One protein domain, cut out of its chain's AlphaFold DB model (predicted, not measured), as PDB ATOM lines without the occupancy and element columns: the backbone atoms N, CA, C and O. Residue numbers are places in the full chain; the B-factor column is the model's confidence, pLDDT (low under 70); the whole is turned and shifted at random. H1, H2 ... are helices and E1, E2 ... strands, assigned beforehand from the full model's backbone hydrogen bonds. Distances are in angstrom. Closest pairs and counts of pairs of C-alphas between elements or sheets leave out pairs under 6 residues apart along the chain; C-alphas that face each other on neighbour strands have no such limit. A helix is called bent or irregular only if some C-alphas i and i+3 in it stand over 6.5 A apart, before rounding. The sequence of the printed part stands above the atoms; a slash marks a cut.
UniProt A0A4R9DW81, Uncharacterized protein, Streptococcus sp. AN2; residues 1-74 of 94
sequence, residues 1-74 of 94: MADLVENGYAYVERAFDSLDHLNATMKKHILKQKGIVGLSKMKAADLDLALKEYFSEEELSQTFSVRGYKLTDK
ATOM      1  N   MET A   1      35.791 -30.906  34.149       69.56
ATOM      2  CA  MET A   1      34.786 -31.200  33.094       69.56
ATOM      3  C   MET A   1      33.584 -30.280  33.222       69.56
ATOM      4  O   MET A   1      33.219 -29.699  32.211       69.56
ATOM      5  N   ALA A   2      33.033 -30.089  34.431       79.50
ATOM      6  CA  ALA A   2      31.977 -29.104  34.694       79.50
ATOM      7  C   ALA A   2      32.331 -27.706  34.156       79.50
ATOM      8  O   ALA A   2      31.565 -27.163  33.367       79.50
ATOM      9  N   ASP A   3      33.557 -27.230  34.399       89.94
ATOM     10  CA  ASP A   3      34.005 -25.913  33.922       89.94
ATOM     11  C   ASP A   3      33.937 -25.769  32.395       89.94
ATOM     12  O   ASP A   3      33.614 -24.707  31.875       89.94
ATOM     13  N   LEU A   4      34.228 -26.833  31.639       90.00
ATOM     14  CA  LEU A   4      34.180 -26.794  30.173       90.00
ATOM     15  C   LEU A   4      32.740 -26.691  29.661       90.00
ATOM     16  O   LEU A   4      32.511 -26.071  28.622       90.00
ATOM     17  N   VAL A   5      31.789 -27.286  30.382       90.88
ATOM     18  CA  VAL A   5      30.363 -27.211  30.056       90.88
ATOM     19  C   VAL A   5      29.794 -25.855  30.452       90.88
ATOM     20  O   VAL A   5      29.163 -25.201  29.626       90.88
ATOM     21  N   GLU A   6      30.091 -25.381  31.661       91.44
ATOM     22  CA  GLU A   6      29.647 -24.073  32.160       91.44
ATOM     23  C   GLU A   6      30.178 -22.919  31.304       91.44
ATOM     24  O   GLU A   6      29.446 -21.987  30.979       91.44
ATOM     25  N   ASN A   7      31.427 -23.010  30.845       92.88
ATOM     26  CA  ASN A   7      32.002 -22.018  29.939       92.88
ATOM     27  C   ASN A   7      31.564 -22.202  28.472       92.88
ATOM     28  O   ASN A   7      32.012 -21.452  27.595       92.88
ATOM     29  N   GLY A   8      30.705 -23.182  28.179       92.44
ATOM     30  CA  GLY A   8      30.130 -23.417  26.857       92.44
ATOM     31  C   GLY A   8      31.119 -23.951  25.819       92.44
ATOM     32  O   GLY A   8      30.897 -23.760  24.625       92.44
ATOM     33  N   TYR A   9      32.221 -24.580  26.236       93.06
ATOM     34  CA  TYR A   9      33.182 -25.235  25.336       93.06
ATOM     35  C   TYR A   9      32.769 -26.668  24.977       93.06
ATOM     36  O   TYR A   9      33.126 -27.167  23.910       93.06
ATOM     37  N   ALA A  10      32.010 -27.331  25.844       94.44
ATOM     38  CA  ALA A  10      31.486 -28.668  25.612       94.44
ATOM     39  C   ALA A  10      30.044 -28.781  26.110       94.44
ATOM     40  O   ALA A  10      29.585 -27.958  26.895       94.44
ATOM     41  N   TYR A  11      29.333 -29.810  25.670       93.00
ATOM     42  CA  TYR A  11      28.049 -30.199  26.237       93.00
ATOM     43  C   TYR A  11      28.034 -31.703  26.510       93.00
ATOM     44  O   TYR A  11      28.782 -32.466  25.891       93.00
ATOM     45  N   VAL A  12      27.207 -32.106  27.473       92.50
ATOM     46  CA  VAL A  12      26.975 -33.517  27.794       92.50
ATOM     47  C   VAL A  12      26.016 -34.081  26.755       92.50
ATOM     48  O   VAL A  12      24.949 -33.514  26.520       92.50
ATOM     49  N   GLU A  13      26.405 -35.177  26.120       93.56
ATOM     50  CA  GLU A  13      25.573 -35.857  25.135       93.56
ATOM     51  C   GLU A  13      24.356 -36.522  25.786       93.56
ATOM     52  O   GLU A  13      24.368 -36.880  26.969       93.56
ATOM     53  N   ARG A  14      23.285 -36.692  25.005       93.25
ATOM     54  CA  ARG A  14      22.094 -37.414  25.462       93.25
ATOM     55  C   ARG A  14      22.372 -38.924  25.474       93.25
ATOM     56  O   ARG A  14      23.440 -39.377  25.050       93.25
ATOM     57  N   ALA A  15      21.449 -39.723  26.001       93.50
ATOM     58  CA  ALA A  15      21.624 -41.168  26.097       93.50
ATOM     59  C   ALA A  15      21.767 -41.809  24.706       93.50
ATOM     60  O   ALA A  15      22.678 -42.613  24.510       93.50
ATOM     61  N   PHE A  16      20.959 -41.406  23.721       93.44
ATOM     62  CA  PHE A  16      21.097 -41.931  22.354       93.44
ATOM     63  C   PHE A  16      22.425 -41.568  21.689       93.44
ATOM     64  O   PHE A  16      23.030 -42.408  21.026       93.44
ATOM     65  N   ASP A  17      22.893 -40.339  21.890       92.81
ATOM     66  CA  ASP A  17      24.184 -39.882  21.370       92.81
ATOM     67  C   ASP A  17      25.357 -40.599  22.064       92.81
ATOM     68  O   ASP A  17      26.406 -40.813  21.470       92.81
ATOM     69  N   SER A  18      25.151 -41.064  23.299       93.62
ATOM     70  CA  SER A  18      26.156 -41.777  24.098       93.62
ATOM     71  C   SER A  18      26.214 -43.291  23.832       93.62
ATOM     72  O   SER A  18      26.924 -44.006  24.548       93.62
ATOM     73  N   LEU A  19      25.487 -43.817  22.838       92.06
ATOM     74  CA  LEU A  19      25.440 -45.259  22.551       92.06
ATOM     75  C   LEU A  19      26.787 -45.847  22.111       92.06
ATOM     76  O   LEU A  19      26.998 -47.052  22.271       92.06
ATOM     77  N   ASP A  20      27.707 -45.026  21.610       91.31
ATOM     78  CA  ASP A  20      29.057 -45.450  21.215       91.31
ATOM     79  C   ASP A  20      29.904 -45.916  22.409       91.31
ATOM     80  O   ASP A  20      30.858 -46.681  22.254       91.31
ATOM     81  N   HIS A  21      29.523 -45.518  23.627       90.56
ATOM     82  CA  HIS A  21      30.149 -45.990  24.860       90.56
ATOM     83  C   HIS A  21      29.635 -47.361  25.317       90.56
ATOM     84  O   HIS A  21      30.197 -47.948  26.244       90.56
ATOM     85  N   LEU A  22      28.581 -47.888  24.688       92.06
ATOM     86  CA  LEU A  22      28.018 -49.191  25.017       92.06
ATOM     87  C   LEU A  22      28.486 -50.248  24.020       92.06
ATOM     88  O   LEU A  22      28.328 -50.119  22.806       92.06
ATOM     89  N   ASN A  23      28.995 -51.363  24.540       91.88
ATOM     90  CA  ASN A  23      29.258 -52.526  23.702       91.88
ATOM     91  C   ASN A  23      27.948 -53.253  23.332       91.88
ATOM     92  O   ASN A  23      26.894 -53.062  23.946       91.88
ATOM     93  N   ALA A  24      28.020 -54.137  22.334       91.69
ATOM     94  CA  ALA A  24      26.856 -54.884  21.855       91.69
ATOM     95  C   ALA A  24      26.174 -55.710  22.963       91.69
ATOM     96  O   ALA A  24      24.952 -55.837  22.969       91.69
ATOM     97  N   THR A  25      26.934 -56.252  23.917       92.00
ATOM     98  CA  THR A  25      26.391 -57.037  25.035       92.00
ATOM     99  C   THR A  25      25.512 -56.182  25.947       92.00
ATOM    100  O   THR A  25      24.413 -56.609  26.304       92.00
ATOM    101  N   MET A  26      25.947 -54.964  26.278       93.00
ATOM    102  CA  MET A  26      25.176 -54.018  27.091       93.00
ATOM    103  C   MET A  26      23.899 -53.588  26.367       93.00
ATOM    104  O   MET A  26      22.818 -53.669  26.946       93.00
ATOM    105  N   LYS A  27      23.998 -53.241  25.076       93.62
ATOM    106  CA  LYS A  27      22.833 -52.893  24.242       93.62
ATOM    107  C   LYS A  27      21.794 -54.025  24.222       93.62
ATOM    108  O   LYS A  27      20.609 -53.787  24.440       93.62
ATOM    109  N   LYS A  28      22.236 -55.281  24.069       93.38
ATOM    110  CA  LYS A  28      21.354 -56.461  24.145       93.38
ATOM    111  C   LYS A  28      20.721 -56.640  25.524       93.38
ATOM    112  O   LYS A  28      19.561 -57.029  25.607       93.38
ATOM    113  N   HIS A  29      21.462 -56.382  26.600       93.00
ATOM    114  CA  HIS A  29      20.920 -56.477  27.953       93.00
ATOM    115  C   HIS A  29      19.783 -55.472  28.175       93.00
ATOM    116  O   HIS A  29      18.726 -55.866  28.658       93.00
ATOM    117  N   ILE A  30      19.967 -54.222  27.741       93.44
ATOM    118  CA  ILE A  30      18.951 -53.164  27.832       93.44
ATOM    119  C   ILE A  30      17.684 -53.562  27.060       93.44
ATOM    120  O   ILE A  30      16.590 -53.574  27.617       93.44
ATOM    121  N   LEU A  31      17.827 -53.996  25.804       93.75
ATOM    122  CA  LEU A  31      16.696 -54.467  24.990       93.75
ATOM    123  C   LEU A  31      15.973 -55.664  25.640       93.75
ATOM    124  O   LEU A  31      14.744 -55.745  25.621       93.75
ATOM    125  N   LYS A  32      16.722 -56.577  26.273       93.31
ATOM    126  CA  LYS A  32      16.158 -57.732  26.985       93.31
ATOM    127  C   LYS A  32      15.377 -57.326  28.238       93.31
ATOM    128  O   LYS A  32      14.374 -57.970  28.532       93.31
ATOM    129  N   GLN A  33      15.787 -56.274  28.954       90.88
ATOM    130  CA  GLN A  33      15.021 -55.743  30.092       90.88
ATOM    131  C   GLN A  33      13.622 -55.273  29.669       90.88
ATOM    132  O   GLN A  33      12.677 -55.403  30.440       90.88
ATOM    133  N   LYS A  34      13.470 -54.816  28.418       89.50
ATOM    134  CA  LYS A  34      12.177 -54.448  27.818       89.50
ATOM    135  C   LYS A  34      11.410 -55.634  27.212       89.50
ATOM    136  O   LYS A  34      10.336 -55.455  26.652       89.50
ATOM    137  N   GLY A  35      11.945 -56.852  27.326       90.00
ATOM    138  CA  GLY A  35      11.309 -58.080  26.841       90.00
ATOM    139  C   GLY A  35      11.558 -58.401  25.365       90.00
ATOM    140  O   GLY A  35      10.916 -59.301  24.827       90.00
ATOM    141  N   ILE A  36      12.490 -57.714  24.697       89.81
ATOM    142  CA  ILE A  36      12.781 -57.951  23.277       89.81
ATOM    143  C   ILE A  36      13.566 -59.260  23.114       89.81
ATOM    144  O   ILE A  36      14.585 -59.498  23.771       89.81
ATOM    145  N   VAL A  37      13.094 -60.117  22.208       88.50
ATOM    146  CA  VAL A  37      13.687 -61.424  21.883       88.50
ATOM    147  C   VAL A  37      14.403 -61.394  20.525       88.50
ATOM    148  O   VAL A  37      14.295 -60.436  19.771       88.50
ATOM    149  N   GLY A  38      15.178 -62.436  20.196       87.62
ATOM    150  CA  GLY A  38      15.842 -62.543  18.882       87.62
ATOM    151  C   GLY A  38      17.156 -61.758  18.725       87.62
ATOM    152  O   GLY A  38      17.706 -61.673  17.631       87.62
ATOM    153  N   LEU A  39      17.722 -61.247  19.821       88.56
ATOM    154  CA  LEU A  39      18.892 -60.355  19.823       88.56
ATOM    155  C   LEU A  39      20.231 -61.026  19.446       88.56
ATOM    156  O   LEU A  39      21.246 -60.351  19.260       88.56
ATOM    157  N   SER A  40      20.297 -62.359  19.376       83.69
ATOM    158  CA  SER A  40      21.557 -63.091  19.167       83.69
ATOM    159  C   SER A  40      22.186 -62.818  17.799       83.69
ATOM    160  O   SER A  40      23.408 -62.709  17.721       83.69
ATOM    161  N   LYS A  41      21.368 -62.621  16.759       86.56
ATOM    162  CA  LYS A  41      21.814 -62.405  15.371       86.56
ATOM    163  C   LYS A  41      21.947 -60.930  14.962       86.56
ATOM    164  O   LYS A  41      22.461 -60.661  13.883       86.56
ATOM    165  N   MET A  42      21.500 -59.993  15.801       90.94
ATOM    166  CA  MET A  42      21.534 -58.556  15.502       90.94
ATOM    167  C   MET A  42      22.964 -58.007  15.472       90.94
ATOM    168  O   MET A  42      23.769 -58.307  16.369       90.94
ATOM    169  N   LYS A  43      23.259 -57.183  14.461       91.00
ATOM    170  CA  LYS A  43      24.505 -56.411  14.348       91.00
ATOM    171  C   LYS A  43      24.425 -55.147  15.207       91.00
ATOM    172  O   LYS A  43      23.358 -54.772  15.676       91.00
ATOM    173  N   ALA A  44      25.557 -54.468  15.394       87.88
ATOM    174  CA  ALA A  44      25.621 -53.237  16.187       87.88
ATOM    175  C   ALA A  44      24.615 -52.171  15.710       87.88
ATOM    176  O   ALA A  44      23.870 -51.643  16.525       87.88
ATOM    177  N   ALA A  45      24.527 -51.947  14.395       90.00
ATOM    178  CA  ALA A  45      23.573 -51.003  13.813       90.00
ATOM    179  C   ALA A  45      22.105 -51.390  14.081       90.00
ATOM    180  O   ALA A  45      21.293 -50.522  14.381       90.00
ATOM    181  N   ASP A  46      21.776 -52.687  14.034       92.56
ATOM    182  CA  ASP A  46      20.419 -53.174  14.316       92.56
ATOM    183  C   ASP A  46      20.053 -52.971  15.793       92.56
ATOM    184  O   ASP A  46      18.919 -52.630  16.113       92.56
ATOM    185  N   LEU A  47      21.019 -53.153  16.703       92.94
ATOM    186  CA  LEU A  47      20.825 -52.900  18.134       92.94
ATOM    187  C   LEU A  47      20.579 -51.414  18.410       92.94
ATOM    188  O   LEU A  47      19.718 -51.089  19.221       92.94
ATOM    189  N   ASP A  48      21.304 -50.526  17.731       92.88
ATOM    190  CA  ASP A  48      21.120 -49.080  17.870       92.88
ATOM    191  C   ASP A  48      19.774 -48.621  17.318       92.88
ATOM    192  O   ASP A  48      19.108 -47.783  17.928       92.88
ATOM    193  N   LEU A  49      19.342 -49.205  16.198       92.94
ATOM    194  CA  LEU A  49      18.018 -48.955  15.647       92.94
ATOM    195  C   LEU A  49      16.922 -49.448  16.598       92.94
ATOM    196  O   LEU A  49      16.009 -48.689  16.908       92.94
ATOM    197  N   ALA A  50      17.048 -50.668  17.125       93.44
ATOM    198  CA  ALA A  50      16.093 -51.210  18.085       93.44
ATOM    199  C   ALA A  50      16.018 -50.350  19.356       93.44
ATOM    200  O   ALA A  50      14.933 -50.079  19.860       93.44
ATOM    201  N   LEU A  51      17.148 -49.858  19.870       93.88
ATOM    202  CA  LEU A  51      17.123 -48.951  21.018       93.88
ATOM    203  C   LEU A  51      16.338 -47.671  20.699       93.88
ATOM    204  O   LEU A  51      15.543 -47.244  21.525       93.88
ATOM    205  N   LYS A  52      16.503 -47.095  19.503       92.88
ATOM    206  CA  LYS A  52      15.761 -45.894  19.073       92.88
ATOM    207  C   LYS A  52      14.274 -46.139  18.825       92.88
ATOM    208  O   LYS A  52      13.478 -45.228  19.008       92.88
ATOM    209  N   GLU A  53      13.910 -47.335  18.381       93.50
ATOM    210  CA  GLU A  53      12.521 -47.695  18.081       93.50
ATOM    211  C   GLU A  53      11.736 -48.034  19.352       93.50
ATOM    212  O   GLU A  53      10.584 -47.632  19.504       93.50
ATOM    213  N   TYR A  54      12.365 -48.759  20.281       92.44
ATOM    214  CA  TYR A  54      11.685 -49.287  21.459       92.44
ATOM    215  C   TYR A  54      11.843 -48.429  22.711       92.44
ATOM    216  O   TYR A  54      11.070 -48.641  23.640       92.44
ATOM    217  N   PHE A  55      12.807 -47.508  22.797       94.19
ATOM    218  CA  PHE A  55      13.013 -46.670  23.986       94.19
ATOM    219  C   PHE A  55      12.777 -45.189  23.703       94.19
ATOM    220  O   PHE A  55      13.096 -44.690  22.626       94.19
ATOM    221  N   SER A  56      12.280 -44.472  24.712       94.06
ATOM    222  CA  SER A  56      12.413 -43.015  24.771       94.06
ATOM    223  C   SER A  56      13.791 -42.606  25.307       94.06
ATOM    224  O   SER A  56      14.525 -43.412  25.885       94.06
ATOM    225  N   GLU A  57      14.144 -41.330  25.137       92.19
ATOM    226  CA  GLU A  57      15.391 -40.775  25.672       92.19
ATOM    227  C   GLU A  57      15.455 -40.935  27.197       92.19
ATOM    228  O   GLU A  57      16.479 -41.331  27.751       92.19
ATOM    229  N   GLU A  58      14.344 -40.662  27.880       92.19
ATOM    230  CA  GLU A  58      14.233 -40.714  29.334       92.19
ATOM    231  C   GLU A  58      14.390 -42.148  29.839       92.19
ATOM    232  O   GLU A  58      15.179 -42.384  30.755       92.19
ATOM    233  N   GLU A  59      13.702 -43.109  29.216       92.56
ATOM    234  CA  GLU A  59      13.813 -44.527  29.571       92.56
ATOM    235  C   GLU A  59      15.241 -45.030  29.364       92.56
ATOM    236  O   GLU A  59      15.832 -45.631  30.260       92.56
ATOM    237  N   LEU A  60      15.825 -44.745  28.197       92.88
ATOM    238  CA  LEU A  60      17.183 -45.166  27.890       92.88
ATOM    239  C   LEU A  60      18.182 -44.535  28.870       92.88
ATOM    240  O   LEU A  60      19.102 -45.214  29.335       92.88
ATOM    241  N   SER A  61      17.965 -43.273  29.253       93.12
ATOM    242  CA  SER A  61      18.833 -42.568  30.195       93.12
ATOM    243  C   SER A  61      18.903 -43.220  31.581       93.12
ATOM    244  O   SER A  61      19.936 -43.111  32.243       93.12
ATOM    245  N   GLN A  62      17.852 -43.932  31.998       92.62
ATOM    246  CA  GLN A  62      17.797 -44.633  33.286       92.62
ATOM    247  C   GLN A  62      18.571 -45.956  33.271       92.62
ATOM    248  O   GLN A  62      18.963 -46.454  34.324       92.62
ATOM    249  N   THR A  63      18.824 -46.525  32.089       91.75
ATOM    250  CA  THR A  63      19.475 -47.839  31.962       91.75
ATOM    251  C   THR A  63      20.998 -47.775  32.104       91.75
ATOM    252  O   THR A  63      21.626 -48.770  32.467       91.75
ATOM    253  N   PHE A  64      21.612 -46.614  31.854       90.56
ATOM    254  CA  PHE A  64      23.045 -46.393  32.048       90.56
ATOM    255  C   PHE A  64      23.356 -44.924  32.337       90.56
ATOM    256  O   PHE A  64      22.743 -44.026  31.765       90.56
ATOM    257  N   SER A  65      24.363 -44.672  33.177       89.88
ATOM    258  CA  SER A  65      24.765 -43.314  33.581       89.88
ATOM    259  C   SER A  65      25.923 -42.725  32.772       89.88
ATOM    260  O   SER A  65      26.168 -41.527  32.856       89.88
ATOM    261  N   VAL A  66      26.663 -43.543  32.015       91.31
ATOM    262  CA  VAL A  66      27.807 -43.064  31.217       91.31
ATOM    263  C   VAL A  66      27.309 -42.129  30.113       91.31
ATOM    264  O   VAL A  66      26.355 -42.459  29.408       91.31
ATOM    265  N   ARG A  67      27.948 -40.966  29.962       92.75
ATOM    266  CA  ARG A  67      27.623 -39.971  28.931       92.75
ATOM    267  C   ARG A  67      28.876 -39.484  28.222       92.75
ATOM    268  O   ARG A  67      29.913 -39.295  28.864       92.75
ATOM    269  N   GLY A  68      28.745 -39.279  26.918       90.56
ATOM    270  CA  GLY A  68      29.763 -38.637  26.103       90.56
ATOM    271  C   GLY A  68      29.800 -37.127  26.325       90.56
ATOM    272  O   GLY A  68      28.862 -36.518  26.847       90.56
ATOM    273  N   TYR A  69      30.915 -36.518  25.937       92.31
ATOM    274  CA  TYR A  69      31.067 -35.068  25.888       92.31
ATOM    275  C   TYR A  69      31.447 -34.674  24.476       92.31
ATOM    276  O   TYR A  69      32.409 -35.205  23.914       92.31
ATOM    277  N   LYS A  70      30.745 -33.682  23.939       92.12
ATOM    278  CA  LYS A  70      31.022 -33.160  22.607       92.12
ATOM    279  C   LYS A  70      31.351 -31.685  22.669       92.12
ATOM    280  O   LYS A  70      30.770 -30.924  23.437       92.12
ATOM    281  N   LEU A  71      32.320 -31.282  21.854       94.12
ATOM    282  CA  LEU A  71      32.707 -29.883  21.745       94.12
ATOM    283  C   LEU A  71      31.587 -29.073  21.093       94.12
ATOM    284  O   LEU A  71      30.975 -29.504  20.110       94.12
ATOM    285  N   THR A  72      31.370 -27.868  21.603       94.06
ATOM    286  CA  THR A  72      30.579 -26.835  20.925       94.06
ATOM    287  C   THR A  72      31.419 -26.173  19.828       94.06
ATOM    288  O   THR A  72      32.625 -26.423  19.712       94.06
ATOM    289  N   ASP A  73      30.823 -25.283  19.032       94.69
ATOM    290  CA  ASP A  73      31.588 -24.463  18.080       94.69
ATOM    291  C   ASP A  73      32.648 -23.608  18.779       94.69
ATOM    292  O   ASP A  73      33.785 -23.529  18.316       94.69
ATOM    293  N   LYS A  74      32.319 -23.062  19.957       94.38
ATOM    294  CA  LYS A  74      33.271 -22.337  20.809       94.38
ATOM    295  C   LYS A  74      34.431 -23.239  21.246       94.38
ATOM    296  O   LYS A  74      35.582 -22.816  21.192       94.38
TER     297      LYS A  74
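What this domain is: This is residues 1 to 74 of the 94 residues of an uncharacterized protein of Streptococcus sp. AN2 (UniProt A0A4R9DW81). A rod with a small strand ribbon and a short helix at one end and a loose helical lobe at the other. E1 and E2 pair as the ribbon, with H1 beside it; in the lobe H3 and H4 lie side by side, H5 crosses them steeply, and H2 sits between lobe and ribbon. The 74 printed residues, mostly helix by class, hold five named helices and two named strands in the order H1, E1, H2, H3, H4, H5, E2, the strands antiparallel. The whole is loose, with a radius of gyration of the C-alphas of 14.2 A and spans of 45 by 20 by 18 A.

How they stand to each other: H1, residues 2 to 6, comes closest to E1, residues 10 to 12, at the C-alphas of Val 5 and Tyr 11, 5.4 A apart. E1 and E2, residues 69 to 71, are antiparallel at 151 degrees, with N 11 and O 70 at 2.9 A, within hydrogen-bond range. H2, residues 17 to 21, is irregular, C-alphas 17 and 20 being 7.4 A apart. H3, residues 24 to 33, touches H4, residues 44 to 54, at a shallow tilt of 24 degrees, the same way; their closest C-alphas, of Ala 24 and Ala 44, are 6.0 A apart. H5, residues 57 to 63, is close to but not clearly touching H4, the closest C-alphas, of Leu 51 and Leu 60, being 7.8 A apart. H1, H3 and H4 have every O i to N i+4 pair within hydrogen-bond range; H5 has 2 of 3, and H2 0 of 1 but 1 of 2 O i to N i+3 pairs.

Where its parts are: H1 begins at C-alpha 2, (31.977, -29.104, 34.694). H3 is 14.4 A long, H4 15.4 A and H5 10.3 A. E2 ends at C-alpha 71, (32.707, -29.883, 21.745).

The domain as a whole: The C-alphas of Asn 7 and Gly 38, 45.0 A apart, are the two farthest apart. The printed part has no cut and no long link. Residue 1 has a pLDDT under 70.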